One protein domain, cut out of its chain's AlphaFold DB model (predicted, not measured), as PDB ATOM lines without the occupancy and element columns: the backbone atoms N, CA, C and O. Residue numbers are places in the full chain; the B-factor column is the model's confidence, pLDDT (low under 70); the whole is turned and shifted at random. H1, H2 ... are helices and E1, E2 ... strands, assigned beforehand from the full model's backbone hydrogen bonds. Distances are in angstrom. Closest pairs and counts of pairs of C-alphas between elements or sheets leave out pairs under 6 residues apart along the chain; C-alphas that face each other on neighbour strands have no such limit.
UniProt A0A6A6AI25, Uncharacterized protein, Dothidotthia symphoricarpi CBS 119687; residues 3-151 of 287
ATOM      1  N   LEU A   3     288.357 444.768 297.248       70.69
ATOM      2  CA  LEU A   3     287.658 443.655 297.875       70.69
ATOM      3  C   LEU A   3     288.637 442.489 297.962       70.69
ATOM      4  O   LEU A   3     289.261 442.131 296.960       70.69
ATOM      5  N   ASN A   4     288.794 441.940 299.161       71.31
ATOM      6  CA  ASN A   4     289.680 440.819 299.423       71.31
ATOM      7  C   ASN A   4     288.876 439.696 300.065       71.31
ATOM      8  O   ASN A   4     288.205 439.904 301.075       71.31
ATOM      9  N   VAL A   5     288.966 438.518 299.470       69.69
ATOM     10  CA  VAL A   5     288.336 437.299 299.951       69.69
ATOM     11  C   VAL A   5     289.420 436.259 300.110       69.69
ATOM     12  O   VAL A   5     290.131 435.953 299.155       69.69
ATOM     13  N   THR A   6     289.518 435.671 301.295       63.91
ATOM     14  CA  THR A   6     290.399 434.538 301.575       63.91
ATOM     15  C   THR A   6     289.552 433.355 302.013       63.91
ATOM     16  O   THR A   6     288.843 433.452 303.012       63.91
ATOM     17  N   GLN A   7     289.635 432.239 301.294       63.88
ATOM     18  CA  GLN A   7     288.894 431.020 301.609       63.88
ATOM     19  C   GLN A   7     289.800 429.791 301.606       63.88
ATOM     20  O   GLN A   7     290.795 429.735 300.880       63.88
ATOM     21  N   ILE A   8     289.443 428.789 302.407       61.53
ATOM     22  CA  ILE A   8     290.115 427.490 302.433       61.53
ATOM     23  C   ILE A   8     289.351 426.538 301.514       61.53
ATOM     24  O   ILE A   8     288.176 426.264 301.742       61.53
ATOM     25  N   VAL A   9     290.026 426.023 300.489       56.78
ATOM     26  CA  VAL A   9     289.486 425.012 299.579       56.78
ATOM     27  C   VAL A   9     290.127 423.661 299.906       56.78
ATOM     28  O   VAL A   9     291.359 423.558 299.892       56.78
ATOM     29  N   PRO A  10     289.340 422.616 300.199       51.19
ATOM     30  CA  PRO A  10     289.866 421.269 300.360       51.19
ATOM     31  C   PRO A  10     290.305 420.730 298.994       51.19
ATOM     32  O   PRO A  10     289.558 420.797 298.018       51.19
ATOM     33  N   ASN A  11     291.525 420.197 298.907       47.44
ATOM     34  CA  ASN A  11     291.933 419.435 297.730       47.44
ATOM     35  C   ASN A  11     291.154 418.111 297.698       47.44
ATOM     36  O   ASN A  11     291.251 417.325 298.642       47.44
ATOM     37  N   LEU A  12     290.429 417.836 296.609       47.19
ATOM     38  CA  LEU A  12     290.191 416.447 296.219       47.19
ATOM     39  C   LEU A  12     291.502 415.928 295.606       47.19
ATOM     40  O   LEU A  12     292.023 416.577 294.697       47.19
ATOM     41  N   PRO A  13     292.074 414.822 296.110       47.97
ATOM     42  CA  PRO A  13     293.239 414.222 295.489       47.97
ATOM     43  C   PRO A  13     292.800 413.503 294.211       47.97
ATOM     44  O   PRO A  13     292.252 412.404 294.277       47.97
ATOM     45  N   ASP A  14     293.058 414.114 293.056       47.72
ATOM     46  CA  ASP A  14     293.259 413.346 291.829       47.72
ATOM     47  C   ASP A  14     294.646 412.692 291.952       47.72
ATOM     48  O   ASP A  14     295.675 413.323 291.729       47.72
ATOM     49  N   ASP A  15     294.619 411.437 292.401       49.34
ATOM     50  CA  ASP A  15     295.705 410.459 292.485       49.34
ATOM     51  C   ASP A  15     296.903 410.729 293.435       49.34
ATOM     52  O   ASP A  15     297.653 411.697 293.332       49.34
ATOM     53  N   VAL A  16     297.149 409.712 294.281       47.50
ATOM     54  CA  VAL A  16     298.324 409.422 295.141       47.50
ATOM     55  C   VAL A  16     298.287 409.949 296.598       47.50
ATOM     56  O   VAL A  16     298.421 411.135 296.885       47.50
ATOM     57  N   ALA A  17     298.137 408.998 297.535       44.78
ATOM     58  CA  ALA A  17     298.111 409.123 299.009       44.78
ATOM     59  C   ALA A  17     299.532 409.327 299.631       44.78
ATOM     60  O   ALA A  17     300.500 409.128 298.893       44.78
ATOM     61  N   PRO A  18     299.729 409.677 300.937       50.06
ATOM     62  CA  PRO A  18     299.213 408.946 302.110       50.06
ATOM     63  C   PRO A  18     298.683 409.796 303.296       50.06
ATOM     64  O   PRO A  18     298.912 410.994 303.404       50.06
ATOM     65  N   GLU A  19     297.946 409.100 304.167       47.09
ATOM     66  CA  GLU A  19     297.630 409.342 305.588       47.09
ATOM     67  C   GLU A  19     297.761 410.768 306.179       47.09
ATOM     68  O   GLU A  19     298.842 411.297 306.419       47.09
ATOM     69  N   ASN A  20     296.604 411.293 306.601       42.06
ATOM     70  CA  ASN A  20     296.429 412.233 307.719       42.06
ATOM     71  C   ASN A  20     296.931 413.679 307.569       42.06
ATOM     72  O   ASN A  20     297.192 414.339 308.572       42.06
ATOM     73  N   ALA A  21     296.954 414.232 306.358       44.00
ATOM     74  CA  ALA A  21     296.975 415.684 306.188       44.00
ATOM     75  C   ALA A  21     295.911 416.111 305.176       44.00
ATOM     76  O   ALA A  21     296.070 415.942 303.968       44.00
ATOM     77  N   THR A  22     294.812 416.689 305.663       50.78
ATOM     78  CA  THR A  22     293.905 417.470 304.820       50.78
ATOM     79  C   THR A  22     294.672 418.697 304.321       50.78
ATOM     80  O   THR A  22     294.805 419.704 305.012       50.78
ATOM     81  N   LEU A  23     295.248 418.602 303.119       51.25
ATOM     82  CA  LEU A  23     295.893 419.724 302.441       51.25
ATOM     83  C   LEU A  23     294.825 420.769 302.085       51.25
ATOM     84  O   LEU A  23     294.133 420.670 301.071       51.25
ATOM     85  N   ALA A  24     294.691 421.764 302.955       55.12
ATOM     86  CA  ALA A  24     293.871 422.950 302.772       55.12
ATOM     87  C   ALA A  24     294.603 423.953 301.867       55.12
ATOM     88  O   ALA A  24     295.670 424.455 302.222       55.12
ATOM     89  N   ARG A  25     294.045 424.267 300.691       61.06
ATOM     90  CA  ARG A  25     294.588 425.295 299.795       61.06
ATOM     91  C   ARG A  25     293.873 426.615 300.047       61.06
ATOM     92  O   ARG A  25     292.674 426.723 299.811       61.06
ATOM     93  N   LEU A  26     294.611 427.632 300.482       65.69
ATOM     94  CA  LEU A  26     294.072 428.987 300.572       65.69
ATOM     95  C   LEU A  26     293.879 429.544 299.150       65.69
ATOM     96  O   LEU A  26     294.830 429.583 298.366       65.69
ATOM     97  N   ARG A  27     292.659 429.959 298.804       70.94
ATOM     98  CA  ARG A  27     292.385 430.780 297.620       70.94
ATOM     99  C   ARG A  27     292.097 432.200 298.065       70.94
ATOM    100  O   ARG A  27     291.242 432.425 298.918       70.94
ATOM    101  N   THR A  28     292.805 433.140 297.457       77.62
ATOM    102  CA  THR A  28     292.610 434.565 297.693       77.62
ATOM    103  C   THR A  28     292.165 435.223 296.401       77.62
ATOM    104  O   THR A  28     292.863 435.125 295.392       77.62
ATOM    105  N   HIS A  29     291.017 435.888 296.436       82.38
ATOM    106  CA  HIS A  29     290.513 436.700 295.337       82.38
ATOM    107  C   HIS A  29     290.627 438.165 295.739       82.38
ATOM    108  O   HIS A  29     290.076 438.591 296.754       82.38
ATOM    109  N   ILE A  30     291.384 438.924 294.948       85.12
ATOM    110  CA  ILE A  30     291.553 440.365 295.129       85.12
ATOM    111  C   ILE A  30     290.976 441.041 293.895       85.12
ATOM    112  O   ILE A  30     291.476 440.852 292.785       85.12
ATOM    113  N   CYS A  31     289.937 441.846 294.092       83.44
ATOM    114  CA  CYS A  31     289.339 442.642 293.031       83.44
ATOM    115  C   CYS A  31     289.479 444.124 293.358       83.44
ATOM    116  O   CYS A  31     289.068 444.589 294.424       83.44
ATOM    117  N   ASN A  32     290.055 444.878 292.423       85.00
ATOM    118  CA  ASN A  32     290.104 446.328 292.515       85.00
ATOM    119  C   ASN A  32     288.870 446.907 291.819       85.00
ATOM    120  O   ASN A  32     288.677 446.699 290.625       85.00
ATOM    121  N   VAL A  33     288.039 447.608 292.581       82.38
ATOM    122  CA  VAL A  33     286.814 448.251 292.107       82.38
ATOM    123  C   VAL A  33     287.081 449.743 291.944       82.38
ATOM    124  O   VAL A  33     287.517 450.416 292.889       82.38
ATOM    125  N   THR A  34     286.822 450.251 290.744       82.38
ATOM    126  CA  THR A  34     286.912 451.668 290.382       82.38
ATOM    127  C   THR A  34     285.518 452.256 290.188       82.38
ATOM    128  O   THR A  34     284.551 451.536 289.946       82.38
ATOM    129  N   GLY A  35     285.406 453.574 290.363       84.06
ATOM    130  CA  GLY A  35     284.189 454.293 290.012       84.06
ATOM    131  C   GLY A  35     284.076 454.440 288.500       84.06
ATOM    132  O   GLY A  35     285.084 454.568 287.807       84.06
ATOM    133  N   GLY A  36     282.851 454.444 287.992       87.12
ATOM    134  CA  GLY A  36     282.596 454.653 286.576       87.12
ATOM    135  C   GLY A  36     281.126 454.877 286.285       87.12
ATOM    136  O   GLY A  36     280.261 454.631 287.128       87.12
ATOM    137  N   ILE A  37     280.865 455.366 285.082       87.44
ATOM    138  CA  ILE A  37     279.528 455.528 284.531       87.44
ATOM    139  C   ILE A  37     279.163 454.213 283.847       87.44
ATOM    140  O   ILE A  37     279.843 453.765 282.922       87.44
ATOM    141  N   VAL A  38     278.088 453.590 284.324       89.31
ATOM    142  CA  VAL A  38     277.634 452.271 283.878       89.31
ATOM    143  C   VAL A  38     276.180 452.360 283.450       89.31
ATOM    144  O   VAL A  38     275.352 452.962 284.132       89.31
ATOM    145  N   GLU A  39     275.871 451.742 282.317       89.31
ATOM    146  CA  GLU A  39     274.513 451.557 281.837       89.31
ATOM    147  C   GLU A  39     273.991 450.190 282.280       89.31
ATOM    148  O   GLU A  39     274.519 449.143 281.893       89.31
ATOM    149  N   TYR A  40     272.934 450.228 283.090       89.81
ATOM    150  CA  TYR A  40     272.266 449.052 283.631       89.81
ATOM    151  C   TYR A  40     271.002 448.731 282.839       89.81
ATOM    152  O   TYR A  40     270.187 449.613 282.556       89.81
ATOM    153  N   LYS A  41     270.780 447.447 282.555       88.31
ATOM    154  CA  LYS A  41     269.467 446.971 282.107       88.31
ATOM    155  C   LYS A  41     268.550 446.894 283.322       88.31
ATOM    156  O   LYS A  41     268.880 446.246 284.310       88.31
ATOM    157  N   VAL A  42     267.395 447.546 283.251       87.88
ATOM    158  CA  VAL A  42     266.444 447.618 284.364       87.88
ATOM    159  C   VAL A  42     265.061 447.146 283.946       87.88
ATOM    160  O   VAL A  42     264.648 447.325 282.800       87.88
ATOM    161  N   GLN A  43     264.333 446.564 284.892       85.69
ATOM    162  CA  GLN A  43     262.922 446.240 284.755       85.69
ATOM    163  C   GLN A  43     262.105 447.081 285.733       85.69
ATOM    164  O   GLN A  43     262.420 447.181 286.920       85.69
ATOM    165  N   LEU A  44     261.027 447.669 285.223       83.12
ATOM    166  CA  LEU A  44     260.011 448.330 286.031       83.12
ATOM    167  C   LEU A  44     258.968 447.275 286.408       83.12
ATOM    168  O   LEU A  44     258.239 446.803 285.536       83.12
ATOM    169  N   LEU A  45     258.929 446.860 287.679       73.69
ATOM    170  CA  LEU A  45     257.921 445.897 288.148       73.69
ATOM    171  C   LEU A  45     256.582 446.582 288.442       73.69
ATOM    172  O   LEU A  45     255.526 446.008 288.186       73.69
ATOM    173  N   SER A  46     256.639 447.809 288.957       67.88
ATOM    174  CA  SER A  46     255.488 448.638 289.320       67.88
ATOM    175  C   SER A  46     255.790 450.105 289.012       67.88
ATOM    176  O   SER A  46     256.915 450.454 288.665       67.88
ATOM    177  N   SER A  47     254.805 450.989 289.193       68.12
ATOM    178  CA  SER A  47     254.967 452.435 288.980       68.12
ATOM    179  C   SER A  47     256.072 453.091 289.823       68.12
ATOM    180  O   SER A  47     256.482 454.195 289.493       68.12
ATOM    181  N   ASP A  48     256.531 452.445 290.902       73.06
ATOM    182  CA  ASP A  48     257.484 453.020 291.868       73.06
ATOM    183  C   ASP A  48     258.667 452.089 292.206       73.06
ATOM    184  O   ASP A  48     259.474 452.393 293.082       73.06
ATOM    185  N   SER A  49     258.796 450.933 291.542       78.25
ATOM    186  CA  SER A  49     259.891 449.994 291.813       78.25
ATOM    187  C   SER A  49     260.662 449.614 290.554       78.25
ATOM    188  O   SER A  49     260.099 449.203 289.537       78.25
ATOM    189  N   VAL A  50     261.985 449.730 290.666       84.19
ATOM    190  CA  VAL A  50     262.954 449.379 289.630       84.19
ATOM    191  C   VAL A  50     263.849 448.267 290.161       84.19
ATOM    192  O   VAL A  50     264.327 448.351 291.295       84.19
ATOM    193  N   SER A  51     264.078 447.233 289.358       85.62
ATOM    194  CA  SER A  51     265.073 446.195 289.630       85.62
ATOM    195  C   SER A  51     266.083 446.113 288.495       85.62
ATOM    196  O   SER A  51     265.754 446.387 287.340       85.62
ATOM    197  N   LEU A  52     267.302 445.685 288.811       88.19
ATOM    198  CA  LEU A  52     268.273 445.297 287.794       88.19
ATOM    199  C   LEU A  52     267.792 444.036 287.059       88.19
ATOM    200  O   LEU A  52     267.179 443.147 287.653       88.19
ATOM    201  N   LEU A  53     268.059 443.974 285.757       85.44
ATOM    202  CA  LEU A  53     267.774 442.829 284.901       85.44
ATOM    203  C   LEU A  53     269.088 442.279 284.339       85.44
ATOM    204  O   LEU A  53     269.895 443.016 283.780       85.44
ATOM    205  N   GLY A  54     269.285 440.966 284.463       85.12
ATOM    206  CA  GLY A  54     270.490 440.287 283.984       85.12
ATOM    207  C   GLY A  54     271.674 440.347 284.954       85.12
ATOM    208  O   GLY A  54     271.591 440.887 286.061       85.12
ATOM    209  N   GLY A  55     272.786 439.746 284.537       86.75
ATOM    210  CA  GLY A  55     274.009 439.648 285.338       86.75
ATOM    211  C   GLY A  55     274.968 440.813 285.102       86.75
ATOM    212  O   GLY A  55     274.759 441.636 284.216       86.75
ATOM    213  N   ARG A  56     276.073 440.858 285.851       84.81
ATOM    214  CA  ARG A  56     277.151 441.847 285.659       84.81
ATOM    215  C   ARG A  56     277.714 441.874 284.227       84.81
ATOM    216  O   ARG A  56     278.196 442.904 283.778       84.81
ATOM    217  N   SER A  57     277.652 440.756 283.500       85.81
ATOM    218  CA  SER A  57     278.090 440.655 282.098       85.81
ATOM    219  C   SER A  57     277.212 441.421 281.107       85.81
ATOM    220  O   SER A  57     277.639 441.655 279.982       85.81
ATOM    221  N   ASP A  58     275.981 441.762 281.494       87.75
ATOM    222  CA  ASP A  58     275.047 442.522 280.663       87.75
ATOM    223  C   ASP A  58     275.234 444.040 280.771       87.75
ATOM    224  O   ASP A  58     274.686 444.772 279.941       87.75
ATOM    225  N   ASP A  59     275.967 444.501 281.786       89.19
ATOM    226  CA  ASP A  59     276.185 445.920 282.040       89.19
ATOM    227  C   ASP A  59     277.203 446.496 281.070       89.19
ATOM    228  O   ASP A  59     278.269 445.921 280.826       89.19
ATOM    229  N   ARG A  60     276.897 447.682 280.542       89.75
ATOM    230  CA  ARG A  60     277.804 448.386 279.642       89.75
ATOM    231  C   ARG A  60     278.538 449.480 280.397       89.75
ATOM    232  O   ARG A  60     277.937 450.448 280.856       89.75
ATOM    233  N   PHE A  61     279.853 449.338 280.488       88.00
ATOM    234  CA  PHE A  61     280.721 450.380 281.013       88.00
ATOM    235  C   PHE A  61     280.896 451.489 279.970       88.00
ATOM    236  O   PHE A  61     281.242 451.199 278.824       88.00
ATOM    237  N   LEU A  62     280.625 452.737 280.350       88.31
ATOM    238  CA  LEU A  62     280.725 453.890 279.454       88.31
ATOM    239  C   LEU A  62     282.031 454.649 279.675       88.31
ATOM    240  O   LEU A  62     282.769 454.878 278.719       88.31
ATOM    241  N   GLU A  63     282.319 455.027 280.920       89.19
ATOM    242  CA  GLU A  63     283.444 455.909 281.236       89.19
ATOM    243  C   GLU A  63     283.992 455.655 282.644       89.19
ATOM    244  O   GLU A  63     283.231 455.439 283.589       89.19
ATOM    245  N   ASP A  64     285.317 455.718 282.788       84.62
ATOM    246  CA  ASP A  64     285.987 455.680 284.086       84.62
ATOM    247  C   ASP A  64     285.819 457.013 284.812       84.62
ATOM    248  O   ASP A  64     286.208 458.071 284.316       84.62
ATOM    249  N   LEU A  65     285.298 456.956 286.036       84.38
ATOM    250  CA  LEU A  65     285.159 458.125 286.887       84.38
ATOM    251  C   LEU A  65     286.170 458.033 288.022       84.38
ATOM    252  O   LEU A  65     286.060 457.193 288.923       84.38
ATOM    253  N   VAL A  66     287.150 458.937 288.006       79.06
ATOM    254  CA  VAL A  66     288.102 459.066 289.109       79.06
ATOM    255  C   VAL A  66     287.372 459.658 290.308       79.06
ATOM    256  O   VAL A  66     287.220 460.870 290.446       79.06
ATOM    257  N   LEU A  67     286.907 458.776 291.185       76.00
ATOM    258  CA  LEU A  67     286.375 459.172 292.477       76.00
ATOM    259  C   LEU A  67     287.555 459.518 293.396       76.00
ATOM    260  O   LEU A  67     288.481 458.704 293.508       76.00
ATOM    261  N   PRO A  68     287.553 460.696 294.049       69.38
ATOM    262  CA  PRO A  68     288.577 461.027 295.029       69.38
ATOM    263  C   PRO A  68     288.635 459.911 296.075       69.38
ATOM    264  O   PRO A  68     287.598 459.373 296.461       69.38
ATOM    265  N   GLY A  69     289.853 459.523 296.465       64.88
ATOM    266  CA  GLY A  69     290.119 458.390 297.354       64.88
ATOM    267  C   GLY A  69     289.409 458.480 298.714       64.88
ATOM    268  O   GLY A  69     288.667 459.432 298.973       64.88
ATOM    269  N   PRO A  70     289.606 457.490 299.607       63.50
ATOM    270  CA  PRO A  70     288.997 457.530 300.934       63.50
ATOM    271  C   PRO A  70     289.336 458.864 301.608       63.50
ATOM    272  O   PRO A  70     290.499 459.268 301.648       63.50
ATOM    273  N   GLY A  71     288.297 459.570 302.055       60.50
ATOM    274  CA  GLY A  71     288.433 460.901 302.634       60.50
ATOM    275  C   GLY A  71     289.343 460.862 303.857       60.50
ATOM    276  O   GLY A  71     289.316 459.914 304.644       60.50
ATOM    277  N   THR A  72     290.175 461.885 304.021       59.06
ATOM    278  CA  THR A  72     290.833 462.149 305.302       59.06
ATOM    279  C   THR A  72     289.779 462.511 306.349       59.06
ATOM    280  O   THR A  72     288.725 463.038 306.004       59.06
ATOM    281  N   PHE A  73     290.054 462.245 307.629       55.50
ATOM    282  CA  PHE A  73     289.141 462.539 308.740       55.50
ATOM    283  C   PHE A  73     288.547 463.962 308.626       55.50
ATOM    284  O   PHE A  73     289.297 464.936 308.597       55.50
ATOM    285  N   GLY A  74     287.216 464.072 308.532       60.03
ATOM    286  CA  GLY A  74     286.497 465.345 308.361       60.03
ATOM    287  C   GLY A  74     286.171 465.755 306.915       60.03
ATOM    288  O   GLY A  74     285.582 466.816 306.729       60.03
ATOM    289  N   ALA A  75     286.520 464.947 305.908       62.66
ATOM    290  CA  ALA A  75     286.113 465.147 304.517       62.66
ATOM    291  C   ALA A  75     285.265 463.968 304.019       62.66
ATOM    292  O   ALA A  75     285.706 462.814 304.052       62.66
ATOM    293  N   ASP A  76     284.066 464.266 303.525       66.06
ATOM    294  CA  ASP A  76     283.170 463.262 302.956       66.06
ATOM    295  C   ASP A  76     283.718 462.759 301.615       66.06
ATOM    296  O   ASP A  76     284.090 463.533 300.733       66.06
ATOM    297  N   SER A  77     283.775 461.437 301.455       75.31
ATOM    298  CA  SER A  77     284.212 460.784 300.222       75.31
ATOM    299  C   SER A  77     283.175 459.763 299.786       75.31
ATOM    300  O   SER A  77     282.769 458.894 300.562       75.31
ATOM    301  N   THR A  78     282.776 459.840 298.517       77.06
ATOM    302  CA  THR A  78     281.807 458.915 297.920       77.06
ATOM    303  C   THR A  78     282.336 457.484 297.943       77.06
ATOM    304  O   THR A  78     281.637 456.579 298.399       77.06
ATOM    305  N   ILE A  79     283.603 457.267 297.560       82.00
ATOM    306  CA  ILE A  79     284.222 455.933 297.602       82.00
ATOM    307  C   ILE A  79     284.449 455.446 299.040       82.00
ATOM    308  O   ILE A  79     284.396 454.243 299.289       82.00
ATOM    309  N   GLY A  80     284.657 456.363 299.992       81.00
ATOM    310  CA  GLY A  80     284.742 456.045 301.419       81.00
ATOM    311  C   GLY A  80     283.430 455.477 301.967       81.00
ATOM    312  O   GLY A  80     283.452 454.470 302.670       81.00
ATOM    313  N   GLY A  81     282.291 456.059 301.577       83.19
ATOM    314  CA  GLY A  81     280.963 455.552 301.934       83.19
ATOM    315  C   GLY A  81     280.703 454.143 301.395       83.19
ATOM    316  O   GLY A  81     280.274 453.267 302.146       83.19
ATOM    317  N   PHE A  82     281.042 453.887 300.125       86.50
ATOM    318  CA  PHE A  82     280.952 452.541 299.543       86.50
ATOM    319  C   PHE A  82     281.888 451.543 300.231       86.50
ATOM    320  O   PHE A  82     281.484 450.412 300.496       86.50
ATOM    321  N   ALA A  83     283.111 451.957 300.568       85.44
ATOM    322  CA  ALA A  83     284.056 451.112 301.291       85.44
ATOM    323  C   ALA A  83     283.556 450.761 302.697       85.44
ATOM    324  O   ALA A  83     283.625 449.600 303.101       85.44
ATOM    325  N   TYR A  84     282.995 451.737 303.416       86.44
ATOM    326  CA  TYR A  84     282.393 451.517 304.724       86.44
ATOM    327  C   TYR A  84     281.196 450.565 304.634       86.44
ATOM    328  O   TYR A  84     281.154 449.572 305.358       86.44
ATOM    329  N   ALA A  85     280.270 450.798 303.698       89.25
ATOM    330  CA  ALA A  85     279.105 449.940 303.492       89.25
ATOM    331  C   ALA A  85     279.502 448.500 303.137       89.25
ATOM    332  O   ALA A  85     278.972 447.555 303.716       89.25
ATOM    333  N   ALA A  86     280.476 448.321 302.246       89.25
ATOM    334  CA  ALA A  86     280.993 447.004 301.897       89.25
ATOM    335  C   ALA A  86     281.651 446.307 303.094       89.25
ATOM    336  O   ALA A  86     281.414 445.124 303.317       89.25
ATOM    337  N   SER A  87     282.446 447.032 303.888       88.12
ATOM    338  CA  SER A  87     283.041 446.470 305.104       88.12
ATOM    339  C   SER A  87     281.964 446.054 306.105       88.12
ATOM    340  O   SER A  87     282.045 444.975 306.673       88.12
ATOM    341  N   TYR A  88     280.903 446.845 306.252       89.75
ATOM    342  CA  TYR A  88     279.803 446.539 307.158       89.75
ATOM    343  C   TYR A  88     278.991 445.317 306.705       89.75
ATOM    344  O   TYR A  88     278.583 444.504 307.530       89.75
ATOM    345  N   LEU A  89     278.765 445.171 305.397       89.75
ATOM    346  CA  LEU A  89     277.966 444.080 304.833       89.75
ATOM    347  C   LEU A  89     278.734 442.762 304.709       89.75
ATOM    348  O   LEU A  89     278.143 441.697 304.875       89.75
ATOM    349  N   PHE A  90     280.029 442.824 304.392       90.12
ATOM    350  CA  PHE A  90     280.817 441.646 304.025       90.12
ATOM    351  C   PHE A  90     281.893 441.268 305.043       90.12
ATOM    352  O   PHE A  90     282.511 440.218 304.876       90.12
ATOM    353  N   ALA A  91     282.133 442.070 306.091       89.12
ATOM    354  CA  ALA A  91     283.042 441.670 307.162       89.12
ATOM    355  C   ALA A  91     282.506 440.414 307.852       89.12
ATOM    356  O   ALA A  91     281.507 440.436 308.574       89.12
ATOM    357  N   SER A  92     283.182 439.300 307.601       88.19
ATOM    358  CA  SER A  92     282.841 438.019 308.183       88.19
ATOM    359  C   SER A  92     284.086 437.156 308.309       88.19
ATOM    360  O   SER A  92     284.997 437.228 307.488       88.19
ATOM    361  N   GLU A  93     284.111 436.343 309.356       85.31
ATOM    362  CA  GLU A  93     285.222 435.474 309.710       85.31
ATOM    363  C   GLU A  93     284.676 434.094 310.081       85.31
ATOM    364  O   GLU A  93     283.671 433.983 310.785       85.31
ATOM    365  N   ALA A  94     285.335 433.036 309.613       79.25
ATOM    366  CA  ALA A  94     285.058 431.666 310.022       79.25
ATOM    367  C   ALA A  94     286.313 431.088 310.669       79.25
ATOM    368  O   ALA A  94     287.317 430.852 309.997       79.25
ATOM    369  N   VAL A  95     286.245 430.858 311.978       78.56
ATOM    370  CA  VAL A  95     287.352 430.306 312.755       78.56
ATOM    371  C   VAL A  95     287.100 428.832 313.022       78.56
ATOM    372  O   VAL A  95     286.084 428.431 313.590       78.56
ATOM    373  N   LEU A  96     288.072 428.031 312.607       75.12
ATOM    374  CA  LEU A  96     288.172 426.608 312.874       75.12
ATOM    375  C   LEU A  96     288.835 426.391 314.236       75.12
ATOM    376  O   LEU A  96     290.032 426.623 314.386       75.12
ATOM    377  N   ASN A  97     288.064 425.931 315.217       75.75
ATOM    378  CA  ASN A  97     288.564 425.621 316.551       75.75
ATOM    379  C   ASN A  97     288.734 424.107 316.704       75.75
ATOM    380  O   ASN A  97     287.762 423.352 316.648       75.75
ATOM    381  N   PHE A  98     289.970 423.669 316.931       67.81
ATOM    382  CA  PHE A  98     290.300 422.271 317.197       67.81
ATOM    383  C   PHE A  98     290.613 422.077 318.684       67.81
ATOM    384  O   PHE A  98     291.534 422.693 319.216       67.81
ATOM    385  N   ALA A  99     289.862 421.198 319.350       72.94
ATOM    386  CA  ALA A  99     290.066 420.806 320.742       72.94
ATOM    387  C   ALA A  99     290.135 419.271 320.845       72.94
ATOM    388  O   ALA A  99     289.171 418.593 321.210       72.94
ATOM    389  N   GLY A 100     291.293 418.704 320.493       72.00
ATOM    390  CA  GLY A 100     291.510 417.255 320.502       72.00
ATOM    391  C   GLY A 100     290.649 416.540 319.455       72.00
ATOM    392  O   GLY A 100     290.767 416.822 318.268       72.00
ATOM    393  N   ALA A 101     289.785 415.619 319.892       67.25
ATOM    394  CA  ALA A 101     288.870 414.876 319.016       67.25
ATOM    395  C   ALA A 101     287.597 415.660 318.628       67.25
ATOM    396  O   ALA A 101     286.768 415.144 317.882       67.25
ATOM    397  N   VAL A 102     287.419 416.883 319.144       63.56
ATOM    398  CA  VAL A 102     286.274 417.749 318.840       63.56
ATOM    399  C   VAL A 102     286.748 418.927 317.994       63.56
ATOM    400  O   VAL A 102     287.646 419.670 318.390       63.56
ATOM    401  N   SER A 103     286.118 419.118 316.840       70.19
ATOM    402  CA  SER A 103     286.268 420.311 316.006       70.19
ATOM    403  C   SER A 103     284.972 421.112 316.015       70.19
ATOM    404  O   SER A 103     283.888 420.540 315.892       70.19
ATOM    405  N   GLY A 104     285.081 422.430 316.132       69.38
ATOM    406  CA  GLY A 104     283.957 423.356 316.061       69.38
ATOM    407  C   GLY A 104     284.265 424.538 315.153       69.38
ATOM    408  O   GLY A 104     285.425 424.873 314.918       69.38
ATOM    409  N   PHE A 105     283.214 425.184 314.660       75.31
ATOM    410  CA  PHE A 105     283.319 426.389 313.847       75.31
ATOM    411  C   PHE A 105     282.710 427.551 314.606       75.31
ATOM    412  O   PHE A 105     281.607 427.449 315.144       75.31
ATOM    413  N   THR A 106     283.433 428.659 314.637       82.50
ATOM    414  CA  THR A 106     282.930 429.923 315.150       82.50
ATOM    415  C   THR A 106     282.828 430.884 313.983       82.50
ATOM    416  O   THR A 106     283.835 431.278 313.400       82.50
ATOM    417  N   PHE A 107     281.596 431.228 313.626       82.81
ATOM    418  CA  PHE A 107     281.304 432.198 312.582       82.81
ATOM    419  C   PHE A 107     281.053 433.565 313.210       82.81
ATOM    420  O   PHE A 107     280.253 433.692 314.138       82.81
ATOM    421  N   THR A 108     281.711 434.584 312.671       87.50
ATOM    422  CA  THR A 108     281.481 435.994 312.982       87.50
ATOM    423  C   THR A 108     280.987 436.681 311.714       87.50
ATOM    424  O   THR A 108     281.585 436.527 310.651       87.50
ATOM    425  N   GLY A 109     279.890 437.433 311.797       85.19
ATOM    426  CA  GLY A 109     279.234 438.019 310.622       85.19
ATOM    427  C   GLY A 109     278.345 437.028 309.857       85.19
ATOM    428  O   GLY A 109     278.239 435.853 310.205       85.19
ATOM    429  N   SER A 110     277.652 437.520 308.829       85.38
ATOM    430  CA  SER A 110     276.638 436.759 308.083       85.38
ATOM    431  C   SER A 110     277.173 436.091 306.814       85.38
ATOM    432  O   SER A 110     276.704 435.008 306.462       85.38
ATOM    433  N   LEU A 111     278.150 436.705 306.138       87.56
ATOM    434  CA  LEU A 111     278.628 436.255 304.828       87.56
ATOM    435  C   LEU A 111     279.256 434.855 304.888       87.56
ATOM    436  O   LEU A 111     278.907 433.998 304.082       87.56
ATOM    437  N   ALA A 112     280.123 434.584 305.867       82.94
ATOM    438  CA  ALA A 112     280.766 433.278 305.999       82.94
ATOM    439  C   ALA A 112     279.753 432.153 306.250       82.94
ATOM    440  O   ALA A 112     279.931 431.053 305.740       82.94
ATOM    441  N   ASN A 113     278.668 432.438 306.979       84.75
ATOM    442  CA  ASN A 113     277.596 431.475 307.224       84.75
ATOM    443  C   ASN A 113     276.742 431.210 305.968       84.75
ATOM    444  O   ASN A 113     276.331 430.082 305.727       84.75
ATOM    445  N   GLN A 114     276.497 432.232 305.142       86.62
ATOM    446  CA  GLN A 114     275.745 432.085 303.887       86.62
ATOM    447  C   GLN A 114     276.495 431.276 302.822       86.62
ATOM    448  O   GLN A 114     275.866 430.686 301.949       86.62
ATOM    449  N   GLN A 115     277.825 431.254 302.890       86.75
ATOM    450  CA  GLN A 115     278.684 430.640 301.874       86.75
ATOM    451  C   GLN A 115     279.128 429.221 302.233       86.75
ATOM    452  O   GLN A 115     279.944 428.632 301.528       86.75
ATOM    453  N   VAL A 116     278.595 428.648 303.313       83.38
ATOM    454  CA  VAL A 116     278.834 427.248 303.672       83.38
ATOM    455  C   VAL A 116     278.136 426.345 302.651       83.38
ATOM    456  O   VAL A 116     276.911 426.317 302.574       83.38
ATOM    457  N   GLN A 117     278.909 425.590 301.870       77.44
ATOM    458  CA  GLN A 117     278.368 424.676 300.856       77.44
ATOM    459  C   GLN A 117     278.189 423.250 301.380       77.44
ATOM    460  O   GLN A 117     277.231 422.569 301.019       77.44
ATOM    461  N   SER A 118     279.110 422.775 302.217       69.62
ATOM    462  CA  SER A 118     279.044 421.438 302.803       69.62
ATOM    463  C   SER A 118     279.578 421.458 304.224       69.62
ATOM    464  O   SER A 118     280.589 422.103 304.499       69.62
ATOM    465  N   VAL A 119     278.892 420.739 305.113       64.44
ATOM    466  CA  VAL A 119     279.281 420.544 306.511       64.44
ATOM    467  C   VAL A 119     279.370 419.048 306.773       64.44
ATOM    468  O   VAL A 119     278.415 418.432 307.239       64.44
ATOM    469  N   ASN A 120     280.514 418.449 306.450       62.12
ATOM    470  CA  ASN A 120     280.849 417.099 306.896       62.12
ATOM    471  C   ASN A 120     281.852 417.177 308.052       62.12
ATOM    472  O   ASN A 120     282.666 418.097 308.104       62.12
ATOM    473  N   LEU A 121     281.834 416.188 308.957       54.09
ATOM    474  CA  LEU A 121     282.704 416.152 310.148       54.09
ATOM    475  C   LEU A 121     284.211 416.275 309.835       54.09
ATOM    476  O   LEU A 121     284.991 416.587 310.726       54.09
ATOM    477  N   SER A 122     284.624 416.033 308.591       56.19
ATOM    478  CA  SER A 122     286.014 416.100 308.131       56.19
ATOM    479  C   SER A 122     286.242 417.050 306.951       56.19
ATOM    480  O   SER A 122     287.379 417.188 306.501       56.19
ATOM    481  N   ASN A 123     285.194 417.686 306.420       60.88
ATOM    482  CA  ASN A 123     285.311 418.504 305.219       60.88
ATOM    483  C   ASN A 123     284.249 419.607 305.202       60.88
ATOM    484  O   ASN A 123     283.060 419.325 305.040       60.88
ATOM    485  N   ILE A 124     284.695 420.853 305.368       65.75
ATOM    486  CA  ILE A 124     283.860 422.038 305.194       65.75
ATOM    487  C   ILE A 124     284.393 422.847 304.029       65.75
ATOM    488  O   ILE A 124     285.555 423.251 304.006       65.75
ATOM    489  N   THR A 125     283.515 423.038 303.051       72.56
ATOM    490  CA  THR A 125     283.768 423.829 301.854       72.56
ATOM    491  C   THR A 125     282.998 425.133 301.941       72.56
ATOM    492  O   THR A 125     281.806 425.154 302.269       72.56
ATOM    493  N   PHE A 126     283.681 426.217 301.594       77.50
ATOM    494  CA  PHE A 126     283.059 427.507 301.351       77.50
ATOM    495  C   PHE A 126     282.943 427.726 299.845       77.50
ATOM    496  O   PHE A 126     283.846 427.365 299.087       77.50
ATOM    497  N   GLY A 127     281.810 428.276 299.417       80.50
ATOM    498  CA  GLY A 127     281.671 428.841 298.082       80.50
ATOM    499  C   GLY A 127     282.455 430.139 297.977       80.50
ATOM    500  O   GLY A 127     282.689 430.801 298.985       80.50
ATOM    501  N   ASP A 128     282.846 430.511 296.758       82.62
ATOM    502  CA  ASP A 128     283.483 431.804 296.521       82.62
ATOM    503  C   ASP A 128     282.457 432.943 296.714       82.62
ATOM    504  O   ASP A 128     281.525 433.058 295.912       82.62
ATOM    505  N   PRO A 129     282.590 433.800 297.750       87.12
ATOM    506  CA  PRO A 129     281.680 434.921 297.970       87.12
ATOM    507  C   PRO A 129     281.872 436.068 296.977       87.12
ATOM    508  O   PRO A 129     281.057 436.992 296.987       87.12
ATOM    509  N   MET A 130     282.942 436.075 296.171       87.38
ATOM    510  CA  MET A 130     283.322 437.239 295.369       87.38
ATOM    511  C   MET A 130     282.191 437.693 294.438       87.38
ATOM    512  O   MET A 130     281.897 438.886 294.373       87.38
ATOM    513  N   ASP A 131     281.513 436.756 293.773       89.00
ATOM    514  CA  ASP A 131     280.399 437.072 292.871       89.00
ATOM    515  C   ASP A 131     279.209 437.678 293.628       89.00
ATOM    516  O   ASP A 131     278.676 438.709 293.220       89.00
ATOM    517  N   TYR A 132     278.860 437.121 294.793       89.62
ATOM    518  CA  TYR A 132     277.795 437.658 295.644       89.62
ATOM    519  C   TYR A 132     278.107 439.079 296.131       89.62
ATOM    520  O   TYR A 132     277.237 439.955 296.126       89.62
ATOM    521  N   MET A 133     279.356 439.325 296.534       91.06
ATOM    522  CA  MET A 133     279.805 440.648 296.965       91.06
ATOM    523  C   MET A 133     279.715 441.662 295.820       91.06
ATOM    524  O   MET A 133     279.254 442.784 296.032       91.06
ATOM    525  N   LEU A 134     280.118 441.276 294.606       90.31
ATOM    526  CA  LEU A 134     280.060 442.141 293.427       90.31
ATOM    527  C   LEU A 134     278.626 442.453 293.004       90.31
ATOM    528  O   LEU A 134     278.320 443.619 292.761       90.31
ATOM    529  N   ASP A 135     277.745 441.455 292.964       90.75
ATOM    530  CA  ASP A 135     276.336 441.652 292.611       90.75
ATOM    531  C   ASP A 135     275.605 442.510 293.653       90.75
ATOM    532  O   ASP A 135     274.821 443.395 293.306       90.75
ATOM    533  N   THR A 136     275.923 442.330 294.935       91.44
ATOM    534  CA  THR A 136     275.365 443.168 296.005       91.44
ATOM    535  C   THR A 136     275.874 444.611 295.909       91.44
ATOM    536  O   THR A 136     275.091 445.550 296.038       91.44
ATOM    537  N   MET A 137     277.167 444.821 295.635       90.44
ATOM    538  CA  MET A 137     277.718 446.167 295.423       90.44
ATOM    539  C   MET A 137     277.143 446.841 294.177       90.44
ATOM    540  O   MET A 137     276.871 448.041 294.217       90.44
ATOM    541  N   ARG A 138     276.915 446.084 293.099       90.44
ATOM    542  CA  ARG A 138     276.236 446.541 291.876       90.44
ATOM    543  C   ARG A 138     274.827 447.051 292.186       90.44
ATOM    544  O   ARG A 138     274.479 448.163 291.795       90.44
ATOM    545  N   GLU A 139     274.047 446.291 292.951       89.94
ATOM    546  CA  GLU A 139     272.696 446.686 293.372       89.94
ATOM    547  C   GLU A 139     272.716 447.938 294.268       89.94
ATOM    548  O   GLU A 139     271.903 448.847 294.096       89.94
ATOM    549  N   ILE A 140     273.664 448.028 295.207       91.31
ATOM    550  CA  ILE A 140     273.821 449.208 296.071       91.31
ATOM    551  C   ILE A 140     274.212 450.435 295.242       91.31
ATOM    552  O   ILE A 140     273.623 451.501 295.421       91.31
ATOM    553  N   ALA A 141     275.163 450.304 294.317       89.44
ATOM    554  CA  ALA A 141     275.572 451.389 293.427       89.44
ATOM    555  C   ALA A 141     274.390 451.895 292.588       89.44
ATOM    556  O   ALA A 141     274.137 453.097 292.550       89.44
ATOM    557  N   PHE A 142     273.601 450.986 292.011       89.75
ATOM    558  CA  PHE A 142     272.403 451.340 291.255       89.75
ATOM    559  C   PHE A 142     271.335 452.033 292.120       89.75
ATOM    560  O   PHE A 142     270.809 453.092 291.773       89.75
ATOM    561  N   ARG A 143     271.010 451.481 293.292       88.62
ATOM    562  CA  ARG A 143     269.990 452.071 294.175       88.62
ATOM    563  C   ARG A 143     270.408 453.431 294.720       88.62
ATOM    564  O   ARG A 143     269.571 454.325 294.845       88.62
ATOM    565  N   THR A 144     271.687 453.591 295.050       87.56
ATOM    566  CA  THR A 144     272.230 454.867 295.529       87.56
ATOM    567  C   THR A 144     272.230 455.918 294.425       87.56
ATOM    568  O   THR A 144     271.824 457.043 294.702       87.56
ATOM    569  N   SER A 145     272.564 455.563 293.177       85.00
ATOM    570  CA  SER A 145     272.499 456.499 292.049       85.00
ATOM    571  C   SER A 145     271.067 456.942 291.742       85.00
ATOM    572  O   SER A 145     270.824 458.131 291.558       85.00
ATOM    573  N   VAL A 146     270.096 456.020 291.761       85.38
ATOM    574  CA  VAL A 146     268.672 456.358 291.562       85.38
ATOM    575  C   VAL A 146     268.162 457.273 292.677       85.38
ATOM    576  O   VAL A 146     267.456 458.245 292.409       85.38
ATOM    577  N   ARG A 147     268.532 457.001 293.935       84.88
ATOM    578  CA  ARG A 147     268.129 457.846 295.067       84.88
ATOM    579  C   ARG A 147     268.767 459.231 295.004       84.88
ATOM    580  O   ARG A 147     268.067 460.207 295.245       84.88
ATOM    581  N   ALA A 148     270.050 459.307 294.659       81.56
ATOM    582  CA  ALA A 148     270.748 460.574 294.473       81.56
ATOM    583  C   ALA A 148     270.120 461.407 293.345       81.56
ATOM    584  O   ALA A 148     269.961 462.608 293.504       81.56
ATOM    585  N   GLY A 149     269.689 460.774 292.248       79.81
ATOM    586  CA  GLY A 149     268.981 461.462 291.163       79.81
ATOM    587  C   GLY A 149     267.583 461.972 291.542       79.81
ATOM    588  O   GLY A 149     267.127 462.968 290.989       79.81
ATOM    589  N   LYS A 150     266.901 461.320 292.495       79.19
ATOM    590  CA  LYS A 150     265.578 461.746 292.992       79.19
ATOM    591  C   LYS A 150     265.661 462.918 293.978       79.19
ATOM    592  O   LYS A 150     264.714 463.692 294.078       79.19
ATOM    593  N   ASP A 151     266.756 463.031 294.722       77.25
ATOM    594  CA  ASP A 151     266.958 464.051 295.755       77.25
ATOM    595  C   ASP A 151     267.517 465.353 295.150       77.25
ATOM    596  O   ASP A 151     268.695 465.681 295.297       77.25
TER     597      ASP A 151
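AT A GLANCE: This is residues 3 to 151 of the 287 residues of an uncharacterized protein of Dothidotthia symphoricarpi CBS 119687 (UniProt A0A6A6AI25). Three separate two-strand hairpins, E1-E2, E7-E8 and E9-E10, reach toward one end of a long, loosely built domain, and the helices H1 and H3 extend toward the other end, where two small strand pairs, E3-E6 and E4-E5, lie. E10 packs beside E1, short H2 sits by E7 and E8, and the loop tip at residues 14 to 21 sticks out. The 149 printed residues hold three named helices and ten named strands in the order E1 E2 E3 E4 E5 E6 H1 E7 E8 H2 E9 E10 H3, with each of the five two-strand sheets antiparallel and the class mixed. The whole is loose, with a radius of gyration of the C-alphas of 20.1 A, and elongated, spanning 62 by 39 by 27 A.

IN THESE COORDINATES: E1, residues 3 to 10, begins at C-alpha 3 (287.658, 443.655, 297.875) and is 22.6 A long; E2, residues 24 to 32, is 25.8 A. E7, residues 93 to 99, is 19.0 A and E8, residues 102 to 108, is 19.8 A. E9 is residues 116 to 120, E10 123 to 126, E3 36 to 39, E6 60 to 64, E4 42 to 46 and E5 49 to 52. H1, residues 78 to 90, is 18.3 A; H2 is residues 111 to 114; H3, residues 130 to 150, is 30.3 A and ends at C-alpha 150 (265.578, 461.746, 292.992).

HOW THE PARTS SIT: In the hairpin E1 and E2, N 5 and O 29 are 2.9 A apart, within hydrogen-bond range. E1 and E10 have 8 pairs of C-alphas within 8 A, the closest those of Val 9 and Thr 125, 6.3 A. E9 and E10 form a hairpin, with N 117 and O 125 at 3.0 A. In the hairpin E7 and E8, N 95 and O 106 are 2.8 A apart; E7 and E10 are apart. The closest C-alphas of E7 and H2 are those of Ala 94 and Ala 112, 6.1 A. H1 and H3 are close but not clearly touching, Phe 90 and Met 133 having the closest C-alphas, 7.2 A; they run opposite ways at a steep tilt of 45 degrees. The closest C-alphas of E5 and H3 are those of Leu 52 and Glu 139, 7.3 A. In the hairpin E4 and E5, N 43 and O 51 are 2.8 A apart. E3 runs on into E4 at 60 degrees, and E3 pairs antiparallel with E6, N 37 and O 63 at 2.8 A. In H1 and H3 every O i to N i+4 pair is within hydrogen-bond range; H2 is too short for one.

THE WHOLE: The C-alphas of Pro 18 and Asp 151, the two farthest apart, are 64.2 A apart. The printed part has no cut. The links E1 to E2 and E6 to H1 are long, 13 residues each. Mean pLDDT of the printed part is 76.4; 44 residues are under 70, among them 5 to 26, 68 to 76 and 118 to 124.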